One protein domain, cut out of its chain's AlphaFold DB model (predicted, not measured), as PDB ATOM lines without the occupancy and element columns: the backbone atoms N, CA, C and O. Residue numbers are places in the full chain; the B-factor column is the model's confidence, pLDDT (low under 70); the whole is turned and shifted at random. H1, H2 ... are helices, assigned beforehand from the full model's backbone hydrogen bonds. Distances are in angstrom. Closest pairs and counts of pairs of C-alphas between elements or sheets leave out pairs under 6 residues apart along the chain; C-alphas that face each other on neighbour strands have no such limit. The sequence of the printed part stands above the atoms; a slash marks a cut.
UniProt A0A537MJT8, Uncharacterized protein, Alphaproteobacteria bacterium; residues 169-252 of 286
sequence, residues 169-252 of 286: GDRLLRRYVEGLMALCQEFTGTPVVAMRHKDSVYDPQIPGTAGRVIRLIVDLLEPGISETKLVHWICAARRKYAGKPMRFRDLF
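AT A GLANCE: This is residues 169 to 252 of the 286 residues of an uncharacterized protein of Alphaproteobacteria bacterium (UniProt A0A537MJT8). One long helix, H1, crosses over two shorter ones, H2 and H3, and the small helix H4 sits on the side of H1 turned away from them. The centres of H1, H2 and H3 make a triangle, and the unnamed stretch of residues 189 to 208 loops from the end of H1 past the last part of H3 and back to the beginning of H2. The printed part has 84 residues with four named helices, H1, H2, H3 and H4 in that order along the chain, and no named strand; the class is all helix. The whole is compact and rounded, with a radius of gyration of the C-alphas of 11.6 A and spans of 31 by 28 by 20 A.

IN THESE COORDINATES: H1, the longest helix, takes residues 169 to 188 and measures 28.0 A from C-alpha 169 at (-30.517, 22.579, 6.896) to C-alpha 188 at (-13.371, 39.519, -7.340). H2 is residues 209 to 221, 18.8 A long. H3 is residues 227 to 241, 21.1 A long. H4 is residues 248 to 251, 5.4 A long, and ends with C-alpha 251 at (-27.455, 38.999, 3.634).

HOW THE PARTS SIT: H1 is the hub, touching the three other helices. H1 touches H2 with residues 177 to 184 alone, the closest C-alphas being those of Leu 180 and Ile 214, 6.5 A apart. These two run opposite ways at a steep tilt of 37 degrees, only just more than shallow, and form a helical hairpin. With residues 174 to 178 alone, H1 touches residues 233 to 237 of H3; the closest C-alphas, of Arg 174 and Trp 233, are 6.1 A apart. H1 and H3 run the same way at a steep tilt of 61 degrees. H1 also touches H4, with the closest C-alphas, of Ala 182 and Phe 248, 5.2 A apart. H2 and H3 are close but not clearly touching, at a steep tilt of 59 degrees, opposite ways; their closest C-alphas, of Arg 215 and Leu 230, are 7.8 A apart. H4 is apart from H2 and from H3. In H1, H2 and H3 every O i to N i+4 pair is within hydrogen-bond range; H4 is too short for such a pair, and its one O i to N i+3 pair is within range.

THE WHOLE: The two C-alphas farthest apart, of Pro 223 and Gly 243, are 32.1 A apart. The printed part has no cut. The link from H1 to H2 is long, with 20 residues; that from H2 to H3 is tight, with 5, and that from H3 to H4 is short, with 6. The mean pLDDT of the printed part is 74.4, and it is under 70 at residue 169, residues 189 to 211, residue 243 and residue 245.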
ATOM      1  N   GLY A 169     -31.912  22.443   7.318       68.75
ATOM      2  CA  GLY A 169     -30.517  22.579   6.896       68.75
ATOM      3  C   GLY A 169     -30.382  23.120   5.472       68.75
ATOM      4  O   GLY A 169     -29.603  24.036   5.253       68.75
ATOM      5  N   ASP A 170     -31.221  22.679   4.525       77.94
ATOM      6  CA  ASP A 170     -31.155  23.128   3.126       77.94
ATOM      7  C   ASP A 170     -31.435  24.639   2.985       77.94
ATOM      8  O   ASP A 170     -30.908  25.283   2.080       77.94
ATOM      9  N   ARG A 171     -32.249  25.241   3.867       77.81
ATOM     10  CA  ARG A 171     -32.518  26.692   3.830       77.81
ATOM     11  C   ARG A 171     -31.369  27.509   4.396       77.81
ATOM     12  O   ARG A 171     -30.988  28.507   3.782       77.81
ATOM     13  N   LEU A 172     -30.840  27.081   5.539       81.25
ATOM     14  CA  LEU A 172     -29.676  27.701   6.174       81.25
ATOM     15  C   LEU A 172     -28.474  27.638   5.235       81.25
ATOM     16  O   LEU A 172     -27.846  28.646   4.927       81.25
ATOM     17  N   LEU A 173     -28.241  26.458   4.675       85.50
ATOM     18  CA  LEU A 173     -27.158  26.183   3.751       85.50
ATOM     19  C   LEU A 173     -27.319  26.945   2.436       85.50
ATOM     20  O   LEU A 173     -26.354  27.497   1.918       85.50
ATOM     21  N   ARG A 174     -28.546  27.076   1.917       88.12
ATOM     22  CA  ARG A 174     -28.814  27.954   0.772       88.12
ATOM     23  C   ARG A 174     -28.445  29.409   1.072       88.12
ATOM     24  O   ARG A 174     -27.843  30.058   0.219       88.12
ATOM     25  N   ARG A 175     -28.800  29.936   2.249       87.50
ATOM     26  CA  ARG A 175     -28.435  31.304   2.657       87.50
ATOM     27  C   ARG A 175     -26.920  31.455   2.810       87.50
ATOM     28  O   ARG A 175     -26.372  32.463   2.375       87.50
ATOM     29  N   TYR A 176     -26.249  30.444   3.353       88.31
ATOM     30  CA  TYR A 176     -24.790  30.376   3.436       88.31
ATOM     31  C   TYR A 176     -24.132  30.404   2.046       88.31
ATOM     32  O   TYR A 176     -23.227  31.200   1.806       88.31
ATOM     33  N   VAL A 177     -24.648  29.624   1.088       88.88
ATOM     34  CA  VAL A 177     -24.201  29.646  -0.316       88.88
ATOM     35  C   VAL A 177     -24.425  31.022  -0.951       88.88
ATOM     36  O   VAL A 177     -23.533  31.519  -1.635       88.88
ATOM     37  N   GLU A 178     -25.567  31.678  -0.696       89.31
ATOM     38  CA  GLU A 178     -25.775  33.076  -1.104       89.31
ATOM     39  C   GLU A 178     -24.687  33.988  -0.483       89.31
ATOM     40  O   GLU A 178     -24.073  34.784  -1.190       89.31
ATOM     41  N   GLY A 179     -24.352  33.820   0.799       88.38
ATOM     42  CA  GLY A 179     -23.265  34.551   1.464       88.38
ATOM     43  C   GLY A 179     -21.894  34.378   0.813       88.38
ATOM     44  O   GLY A 179     -21.208  35.367   0.552       88.38
ATOM     45  N   LEU A 180     -21.510  33.141   0.494       88.31
ATOM     46  CA  LEU A 180     -20.253  32.852  -0.202       88.31
ATOM     47  C   LEU A 180     -20.221  33.478  -1.597       88.31
ATOM     48  O   LEU A 180     -19.207  34.051  -1.994       88.31
ATOM     49  N   MET A 181     -21.334  33.420  -2.331       85.38
ATOM     50  CA  MET A 181     -21.435  34.071  -3.635       85.38
ATOM     51  C   MET A 181     -21.265  35.589  -3.530       85.38
ATOM     52  O   MET A 181     -20.546  36.152  -4.354       85.38
ATOM     53  N   ALA A 182     -21.850  36.228  -2.510       85.25
ATOM     54  CA  ALA A 182     -21.685  37.656  -2.245       85.25
ATOM     55  C   ALA A 182     -20.222  38.018  -1.940       85.25
ATOM     56  O   ALA A 182     -19.698  38.984  -2.491       85.25
ATOM     57  N   LEU A 183     -19.534  37.213  -1.120       85.38
ATOM     58  CA  LEU A 183     -18.101  37.393  -0.868       85.38
ATOM     59  C   LEU A 183     -17.297  37.266  -2.157       85.38
ATOM     60  O   LEU A 183     -16.517  38.158  -2.475       85.38
ATOM     61  N   CYS A 184     -17.514  36.210  -2.941       79.50
ATOM     62  CA  CYS A 184     -16.843  36.069  -4.226       79.50
ATOM     63  C   CYS A 184     -17.052  37.320  -5.092       79.50
ATOM     64  O   CYS A 184     -16.064  37.893  -5.528       79.50
ATOM     65  N   GLN A 185     -18.288  37.803  -5.241       77.31
ATOM     66  CA  GLN A 185     -18.609  38.980  -6.053       77.31
ATOM     67  C   GLN A 185     -17.937  40.264  -5.544       77.31
ATOM     68  O   GLN A 185     -17.409  41.029  -6.348       77.31
ATOM     69  N   GLU A 186     -17.922  40.517  -4.234       77.69
ATOM     70  CA  GLU A 186     -17.292  41.719  -3.673       77.69
ATOM     71  C   GLU A 186     -15.762  41.701  -3.786       77.69
ATOM     72  O   GLU A 186     -15.145  42.740  -4.033       77.69
ATOM     73  N   PHE A 187     -15.139  40.531  -3.616       74.19
ATOM     74  CA  PHE A 187     -13.682  40.403  -3.625       74.19
ATOM     75  C   PHE A 187     -13.103  40.279  -5.031       74.19
ATOM     76  O   PHE A 187     -12.048  40.856  -5.301       74.19
ATOM     77  N   THR A 188     -13.779  39.566  -5.933       71.19
ATOM     78  CA  THR A 188     -13.371  39.519  -7.340       71.19
ATOM     79  C   THR A 188     -13.797  40.780  -8.069       71.19
ATOM     80  O   THR A 188     -13.127  41.157  -9.016       71.19
ATOM     81  N   GLY A 189     -14.869  41.454  -7.643       66.56
ATOM     82  CA  GLY A 189     -15.475  42.565  -8.373       66.56
ATOM     83  C   GLY A 189     -16.316  42.115  -9.567       66.56
ATOM     84  O   GLY A 189     -16.861  42.957 -10.255       66.56
ATOM     85  N   THR A 190     -16.462  40.817  -9.830       66.50
ATOM     86  CA  THR A 190     -17.214  40.330 -10.997       66.50
ATOM     87  C   THR A 190     -18.698  40.161 -10.663       66.50
ATOM     88  O   THR A 190     -19.009  39.428  -9.718       66.50
ATOM     89  N   PRO A 191     -19.629  40.755 -11.429       65.44
ATOM     90  CA  PRO A 191     -21.053  40.668 -11.131       65.44
ATOM     91  C   PRO A 191     -21.616  39.253 -11.325       65.44
ATOM     92  O   PRO A 191     -21.197  38.489 -12.200       65.44
ATOM     93  N   VAL A 192     -22.632  38.911 -10.531       67.12
ATOM     94  CA  VAL A 192     -23.442  37.705 -10.733       67.12
ATOM     95  C   VAL A 192     -24.399  37.920 -11.913       67.12
ATOM     96  O   VAL A 192     -25.287  38.772 -11.871       67.12
ATOM     97  N   VAL A 193     -24.249  37.119 -12.972       64.12
ATOM     98  CA  VAL A 193     -25.075  37.216 -14.192       64.12
ATOM     99  C   VAL A 193     -25.998  36.000 -14.334       64.12
ATOM    100  O   VAL A 193     -25.609  34.875 -14.019       64.12
ATOM    101  N   ALA A 194     -27.223  36.198 -14.839       58.12
ATOM    102  CA  ALA A 194     -28.195  35.118 -15.071       58.12
ATOM    103  C   ALA A 194     -27.802  34.156 -16.210       58.12
ATOM    104  O   ALA A 194     -28.056  32.958 -16.109       58.12
ATOM    105  N   MET A 195     -27.206  34.660 -17.298       57.22
ATOM    106  CA  MET A 195     -26.888  33.863 -18.493       57.22
ATOM    107  C   MET A 195     -25.628  33.007 -18.328       57.22
ATOM    108  O   MET A 195     -24.694  33.389 -17.623       57.22
ATOM    109  N   ARG A 196     -25.564  31.871 -19.045       53.44
ATOM    110  CA  ARG A 196     -24.316  31.136 -19.326       53.44
ATOM    111  C   ARG A 196     -23.386  32.024 -20.164       53.44
ATOM    112  O   ARG A 196     -23.312  31.886 -21.378       53.44
ATOM    113  N   HIS A 197     -22.723  32.984 -19.533       49.34
ATOM    114  CA  HIS A 197     -21.579  33.633 -20.152       49.34
ATOM    115  C   HIS A 197     -20.384  32.695 -20.053       49.34
ATOM    116  O   HIS A 197     -20.175  32.076 -19.011       49.34
ATOM    117  N   LYS A 198     -19.596  32.641 -21.130       44.62
ATOM    118  CA  LYS A 198     -18.319  31.919 -21.208       44.62
ATOM    119  C   LYS A 198     -17.328  32.343 -20.103       44.62
ATOM    120  O   LYS A 198     -16.439  31.574 -19.774       44.62
ATOM    121  N   ASP A 199     -17.579  33.498 -19.475       46.31
ATOM    122  CA  ASP A 199     -16.781  34.104 -18.400       46.31
ATOM    123  C   ASP A 199     -17.573  34.300 -17.088       46.31
ATOM    124  O   ASP A 199     -17.194  35.076 -16.212       46.31
ATOM    125  N   SER A 200     -18.718  33.622 -16.931       49.62
ATOM    126  CA  SER A 200     -19.471  33.657 -15.674       49.62
ATOM    127  C   SER A 200     -18.697  32.911 -14.590       49.62
ATOM    128  O   SER A 200     -18.593  31.687 -14.621       49.62
ATOM    129  N   VAL A 201     -18.272  33.639 -13.558       49.00
ATOM    130  CA  VAL A 201     -17.587  33.119 -12.358       49.00
ATOM    131  C   VAL A 201     -18.352  31.972 -11.659       49.00
ATOM    132  O   VAL A 201     -17.751  31.152 -10.966       49.00
ATOM    133  N   TYR A 202     -19.662  31.854 -11.915       52.00
ATOM    134  CA  TYR A 202     -20.588  30.887 -11.309       52.00
ATOM    135  C   TYR A 202     -21.207  29.897 -12.315       52.00
ATOM    136  O   TYR A 202     -22.414  29.630 -12.269       52.00
ATOM    137  N   ASP A 203     -20.432  29.416 -13.290       54.47
ATOM    138  CA  ASP A 203     -20.899  28.433 -14.279       54.47
ATOM    139  C   ASP A 203     -21.478  27.165 -13.592       54.47
ATOM    140  O   ASP A 203     -20.818  26.604 -12.715       54.47
ATOM    141  N   PRO A 204     -22.713  26.719 -13.922       49.19
ATOM    142  CA  PRO A 204     -23.400  25.587 -13.286       49.19
ATOM    143  C   PRO A 204     -22.664  24.247 -13.283       49.19
ATOM    144  O   PRO A 204     -23.040  23.391 -12.497       49.19
ATOM    145  N   GLN A 205     -21.652  24.035 -14.124       51.91
ATOM    146  CA  GLN A 205     -20.835  22.814 -14.064       51.91
ATOM    147  C   GLN A 205     -19.693  22.902 -13.028       51.91
ATOM    148  O   GLN A 205     -18.821  22.043 -13.001       51.91
ATOM    149  N   ILE A 206     -19.612  23.998 -12.259       53.31
ATOM    150  CA  ILE A 206     -18.502  24.295 -11.342       53.31
ATOM    151  C   ILE A 206     -17.091  24.285 -12.022       53.31
ATOM    152  O   ILE A 206     -16.079  24.096 -11.342       53.31
ATOM    153  N   PRO A 207     -16.900  24.531 -13.342       49.47
ATOM    154  CA  PRO A 207     -15.549  24.554 -13.901       49.47
ATOM    155  C   PRO A 207     -14.789  25.818 -13.478       49.47
ATOM    156  O   PRO A 207     -13.560  25.783 -13.439       49.47
ATOM    157  N   GLY A 208     -15.502  26.902 -13.146       60.09
ATOM    158  CA  GLY A 208     -14.938  28.190 -12.747       60.09
ATOM    159  C   GLY A 208     -14.366  28.196 -11.326       60.09
ATOM    160  O   GLY A 208     -14.901  27.558 -10.417       60.09
ATOM    161  N   THR A 209     -13.291  28.962 -11.121       65.50
ATOM    162  CA  THR A 209     -12.517  29.017  -9.869       65.50
ATOM    163  C   THR A 209     -13.382  29.306  -8.639       65.50
ATOM    164  O   THR A 209     -13.232  28.635  -7.623       65.50
ATOM    165  N   ALA A 210     -14.339  30.237  -8.719       66.12
ATOM    166  CA  ALA A 210     -15.199  30.559  -7.577       66.12
ATOM    167  C   ALA A 210     -16.229  29.466  -7.272       66.12
ATOM    168  O   ALA A 210     -16.479  29.182  -6.104       66.12
ATOM    169  N   GLY A 211     -16.792  28.811  -8.293       69.12
ATOM    170  CA  GLY A 211     -17.674  27.660  -8.092       69.12
ATOM    171  C   GLY A 211     -16.966  26.538  -7.329       69.12
ATOM    172  O   GLY A 211     -17.544  25.968  -6.406       69.12
ATOM    173  N   ARG A 212     -15.693  26.267  -7.663       73.62
ATOM    174  CA  ARG A 212     -14.881  25.255  -6.965       73.62
ATOM    175  C   ARG A 212     -14.582  25.657  -5.531       73.62
ATOM    176  O   ARG A 212     -14.683  24.820  -4.646       73.62
ATOM    177  N   VAL A 213     -14.257  26.928  -5.294       77.69
ATOM    178  CA  VAL A 213     -14.044  27.452  -3.935       77.69
ATOM    179  C   VAL A 213     -15.312  27.305  -3.095       77.69
ATOM    180  O   VAL A 213     -15.239  26.800  -1.981       77.69
ATOM    181  N   ILE A 214     -16.481  27.659  -3.639       82.25
ATOM    182  CA  ILE A 214     -17.764  27.468  -2.951       82.25
ATOM    183  C   ILE A 214     -17.990  25.985  -2.650       82.25
ATOM    184  O   ILE A 214     -18.352  25.651  -1.527       82.25
ATOM    185  N   ARG A 215     -17.749  25.093  -3.621       82.62
ATOM    186  CA  ARG A 215     -17.894  23.647  -3.421       82.62
ATOM    187  C   ARG A 215     -16.981  23.130  -2.312       82.62
ATOM    188  O   ARG A 215     -17.476  22.458  -1.420       82.62
ATOM    189  N   LEU A 216     -15.697  23.489  -2.337       83.56
ATOM    190  CA  LEU A 216     -14.723  23.088  -1.319       83.56
ATOM    191  C   LEU A 216     -15.154  23.536   0.080       83.56
ATOM    192  O   LEU A 216     -15.149  22.735   1.006       83.56
ATOM    193  N   ILE A 217     -15.573  24.795   0.229       85.12
ATOM    194  CA  ILE A 217     -16.021  25.332   1.522       85.12
ATOM    195  C   ILE A 217     -17.290  24.616   2.003       85.12
ATOM    196  O   ILE A 217     -17.418  24.295   3.180       85.12
ATOM    197  N   VAL A 218     -18.240  24.363   1.102       85.69
ATOM    198  CA  VAL A 218     -19.498  23.685   1.438       85.69
ATOM    199  C   VAL A 218     -19.266  22.218   1.817       85.69
ATOM    200  O   VAL A 218     -19.862  21.752   2.783       85.69
ATOM    201  N   ASP A 219     -18.379  21.512   1.112       84.69
ATOM    202  CA  ASP A 219     -18.043  20.111   1.399       84.69
ATOM    203  C   ASP A 219     -17.340  19.944   2.753       84.69
ATOM    204  O   ASP A 219     -17.549  18.936   3.424       84.69
ATOM    205  N   LEU A 220     -16.548  20.937   3.178       84.25
ATOM    206  CA  LEU A 220     -15.946  20.960   4.517       84.25
ATOM    207  C   LEU A 220     -16.992  21.113   5.629       84.25
ATOM    208  O   LEU A 220     -16.801  20.597   6.727       84.25
ATOM    209  N   LEU A 221     -18.081  21.832   5.356       81.31
ATOM    210  CA  LEU A 221     -19.095  22.174   6.350       81.31
ATOM    211  C   LEU A 221     -20.188  21.106   6.483       81.31
ATOM    212  O   LEU A 221     -20.680  20.838   7.577       81.31
ATOM    213  N   GLU A 222     -20.591  20.516   5.362       82.31
ATOM    214  CA  GLU A 222     -21.685  19.547   5.272       82.31
ATOM    215  C   GLU A 222     -21.297  18.438   4.281       82.31
ATOM    216  O   GLU A 222     -21.688  18.465   3.102       82.31
ATOM    217  N   PRO A 223     -20.513  17.446   4.740       79.38
ATOM    218  CA  PRO A 223     -20.100  16.341   3.894       79.38
ATOM    219  C   PRO A 223     -21.338  15.548   3.451       79.38
ATOM    220  O   PRO A 223     -22.097  15.035   4.271       79.38
ATOM    221  N   GLY A 224     -21.554  15.451   2.137       79.69
ATOM    222  CA  GLY A 224     -22.661  14.680   1.552       79.69
ATOM    223  C   GLY A 224     -23.712  15.494   0.792       79.69
ATOM    224  O   GLY A 224     -24.672  14.921   0.274       79.69
ATOM    225  N   ILE A 225     -23.547  16.815   0.656       82.62
ATOM    226  CA  ILE A 225     -24.415  17.602  -0.228       82.62
ATOM    227  C   ILE A 225     -24.205  17.178  -1.681       82.62
ATOM    228  O   ILE A 225     -23.098  17.258  -2.227       82.62
ATOM    229  N   SER A 226     -25.302  16.809  -2.346       83.31
ATOM    230  CA  SER A 226     -25.261  16.482  -3.766       83.31
ATOM    231  C   SER A 226     -24.888  17.702  -4.608       83.31
ATOM    232  O   SER A 226     -25.384  18.813  -4.402       83.31
ATOM    233  N   GLU A 227     -24.032  17.479  -5.602       79.56
ATOM    234  CA  GLU A 227     -23.605  18.514  -6.543       79.56
ATOM    235  C   GLU A 227     -24.811  19.189  -7.210       79.56
ATOM    236  O   GLU A 227     -24.910  20.414  -7.244       79.56
ATOM    237  N   THR A 228     -25.810  18.399  -7.613       80.12
ATOM    238  CA  THR A 228     -27.060  18.885  -8.209       80.12
ATOM    239  C   THR A 228     -27.792  19.894  -7.320       80.12
ATOM    240  O   THR A 228     -28.306  20.894  -7.826       80.12
ATOM    241  N   LYS A 229     -27.839  19.670  -5.996       82.62
ATOM    242  CA  LYS A 229     -28.472  20.611  -5.056       82.62
ATOM    243  C   LYS A 229     -27.690  21.919  -4.971       82.62
ATOM    244  O   LYS A 229     -28.295  22.989  -5.054       82.62
ATOM    245  N   LEU A 230     -26.364  21.841  -4.862       82.88
ATOM    246  CA  LEU A 230     -25.512  23.028  -4.810       82.88
ATOM    247  C   LEU A 230     -25.639  23.860  -6.093       82.88
ATOM    248  O   LEU A 230     -25.880  25.065  -6.032       82.88
ATOM    249  N   VAL A 231     -25.568  23.208  -7.256       80.06
ATOM    250  CA  VAL A 231     -25.759  23.848  -8.564       80.06
ATOM    251  C   VAL A 231     -27.137  24.497  -8.655       80.06
ATOM    252  O   VAL A 231     -27.254  25.634  -9.120       80.06
ATOM    253  N   HIS A 232     -28.184  23.825  -8.167       83.50
ATOM    254  CA  HIS A 232     -29.531  24.384  -8.137       83.50
ATOM    255  C   HIS A 232     -29.602  25.678  -7.310       83.50
ATOM    256  O   HIS A 232     -30.178  26.665  -7.778       83.50
ATOM    257  N   TRP A 233     -28.999  25.710  -6.116       86.06
ATOM    258  CA  TRP A 233     -28.967  26.913  -5.276       86.06
ATOM    259  C   TRP A 233     -28.161  28.044  -5.903       86.06
ATOM    260  O   TRP A 233     -28.656  29.171  -5.939       86.06
ATOM    261  N   ILE A 234     -26.996  27.748  -6.482       82.06
ATOM    262  CA  ILE A 234     -26.199  28.734  -7.223       82.06
ATOM    263  C   ILE A 234     -27.035  29.313  -8.370       82.06
ATOM    264  O   ILE A 234     -27.180  30.528  -8.486       82.06
ATOM    265  N   CYS A 235     -27.683  28.474  -9.181       78.88
ATOM    266  CA  CYS A 235     -28.549  28.927 -10.276       78.88
ATOM    267  C   CYS A 235     -29.748  29.756  -9.791       78.88
ATOM    268  O   CYS A 235     -30.196  30.673 -10.484       78.88
ATOM    269  N   ALA A 236     -30.315  29.428  -8.630       83.00
ATOM    270  CA  ALA A 236     -31.405  30.190  -8.030       83.00
ATOM    271  C   ALA A 236     -30.932  31.568  -7.539       83.00
ATOM    272  O   ALA A 236     -31.581  32.571  -7.837       83.00
ATOM    273  N   ALA A 237     -29.787  31.629  -6.857       82.31
ATOM    274  CA  ALA A 237     -29.166  32.874  -6.417       82.31
ATOM    275  C   ALA A 237     -28.812  33.765  -7.615       82.31
ATOM    276  O   ALA A 237     -29.175  34.939  -7.642       82.31
ATOM    277  N   ARG A 238     -28.225  33.190  -8.672       77.94
ATOM    278  CA  ARG A 238     -27.923  33.911  -9.917       77.94
ATOM    279  C   ARG A 238     -29.148  34.584 -10.516       77.94
ATOM    280  O   ARG A 238     -29.084  35.749 -10.876       77.94
ATOM    281  N   ARG A 239     -30.276  33.873 -10.597       79.94
ATOM    282  CA  ARG A 239     -31.538  34.444 -11.097       79.94
ATOM    283  C   ARG A 239     -32.069  35.558 -10.195       79.94
ATOM    284  O   ARG A 239     -32.578  36.549 -10.702       79.94
ATOM    285  N   LYS A 240     -31.934  35.409  -8.874       82.56
ATOM    286  CA  LYS A 240     -32.402  36.382  -7.875       82.56
ATOM    287  C   LYS A 240     -31.603  37.693  -7.902       82.56
ATOM    288  O   LYS A 240     -32.204  38.760  -7.775       82.56
ATOM    289  N   TYR A 241     -30.283  37.606  -8.077       78.38
ATOM    290  CA  TYR A 241     -29.360  38.747  -8.010       78.38
ATOM    291  C   TYR A 241     -28.821  39.200  -9.373       78.38
ATOM    292  O   TYR A 241     -27.970  40.082  -9.428       78.38
ATOM    293  N   ALA A 242     -29.318  38.651 -10.481       72.94
ATOM    294  CA  ALA A 242     -28.920  39.095 -11.812       72.94
ATOM    295  C   ALA A 242     -29.182  40.596 -11.996       72.94
ATOM    296  O   ALA A 242     -30.317  41.057 -11.871       72.94
ATOM    297  N   GLY A 243     -28.120  41.349 -12.294       65.81
ATOM    298  CA  GLY A 243     -28.190  42.804 -12.458       65.81
ATOM    299  C   GLY A 243     -28.436  43.581 -11.158       65.81
ATOM    300  O   GLY A 243     -28.721  44.773 -11.220       65.81
ATOM    301  N   LYS A 244     -28.334  42.934  -9.990       73.00
ATOM    302  CA  LYS A 244     -28.446  43.561  -8.667       73.00
ATOM    303  C   LYS A 244     -27.126  43.414  -7.903       73.00
ATOM    304  O   LYS A 244     -26.411  42.430  -8.103       73.00
ATOM    305  N   PRO A 245     -26.788  44.356  -7.008       69.06
ATOM    306  CA  PRO A 245     -25.651  44.167  -6.123       69.06
ATOM    307  C   PRO A 245     -25.961  43.034  -5.138       69.06
ATOM    308  O   PRO A 245     -27.024  43.010  -4.521       69.06
ATOM    309  N   MET A 246     -25.030  42.090  -4.999       80.50
ATOM    310  CA  MET A 246     -25.110  41.015  -4.013       80.50
ATOM    311  C   MET A 246     -24.109  41.320  -2.901       80.50
ATOM    312  O   MET A 246     -22.964  40.874  -2.956       80.50
ATOM    313  N   ARG A 247     -24.515  42.151  -1.934       80.88
ATOM    314  CA  ARG A 247     -23.621  42.555  -0.845       80.88
ATOM    315  C   ARG A 247     -23.700  41.583   0.319       80.88
ATOM    316  O   ARG A 247     -24.780  41.151   0.718       80.88
ATOM    317  N   PHE A 248     -22.550  41.294   0.908       83.81
ATOM    318  CA  PHE A 248     -22.437  40.411   2.059       83.81
ATOM    319  C   PHE A 248     -23.257  40.923   3.248       83.81
ATOM    320  O   PHE A 248     -24.013  40.173   3.863       83.81
ATOM    321  N   ARG A 249     -23.148  42.225   3.536       79.31
ATOM    322  CA  ARG A 249     -23.831  42.868   4.669       79.31
ATOM    323  C   ARG A 249     -25.353  42.877   4.534       79.31
ATOM    324  O   ARG A 249     -26.035  42.859   5.548       79.31
ATOM    325  N   ASP A 250     -25.880  42.851   3.314       78.25
ATOM    326  CA  ASP A 250     -27.328  42.822   3.078       78.25
ATOM    327  C   ASP A 250     -27.907  41.433   3.418       78.25
ATOM    328  O   ASP A 250     -29.056  41.306   3.835       78.25
ATOM    329  N   LEU A 251     -27.097  40.376   3.271       80.19
ATOM    330  CA  LEU A 251     -27.455  38.999   3.634       80.19
ATOM    331  C   LEU A 251     -27.208  38.697   5.118       80.19
ATOM    332  O   LEU A 251     -27.947  37.915   5.729       80.19
ATOM    333  N   PHE A 252     -26.169  39.315   5.682       82.56
ATOM    334  CA  PHE A 252     -25.686  39.118   7.045       82.56
ATOM    335  C   PHE A 252     -25.555  40.470   7.766       82.56
ATOM    336  O   PHE A 252     -24.441  40.927   8.030       82.56
TER     337      PHE A 252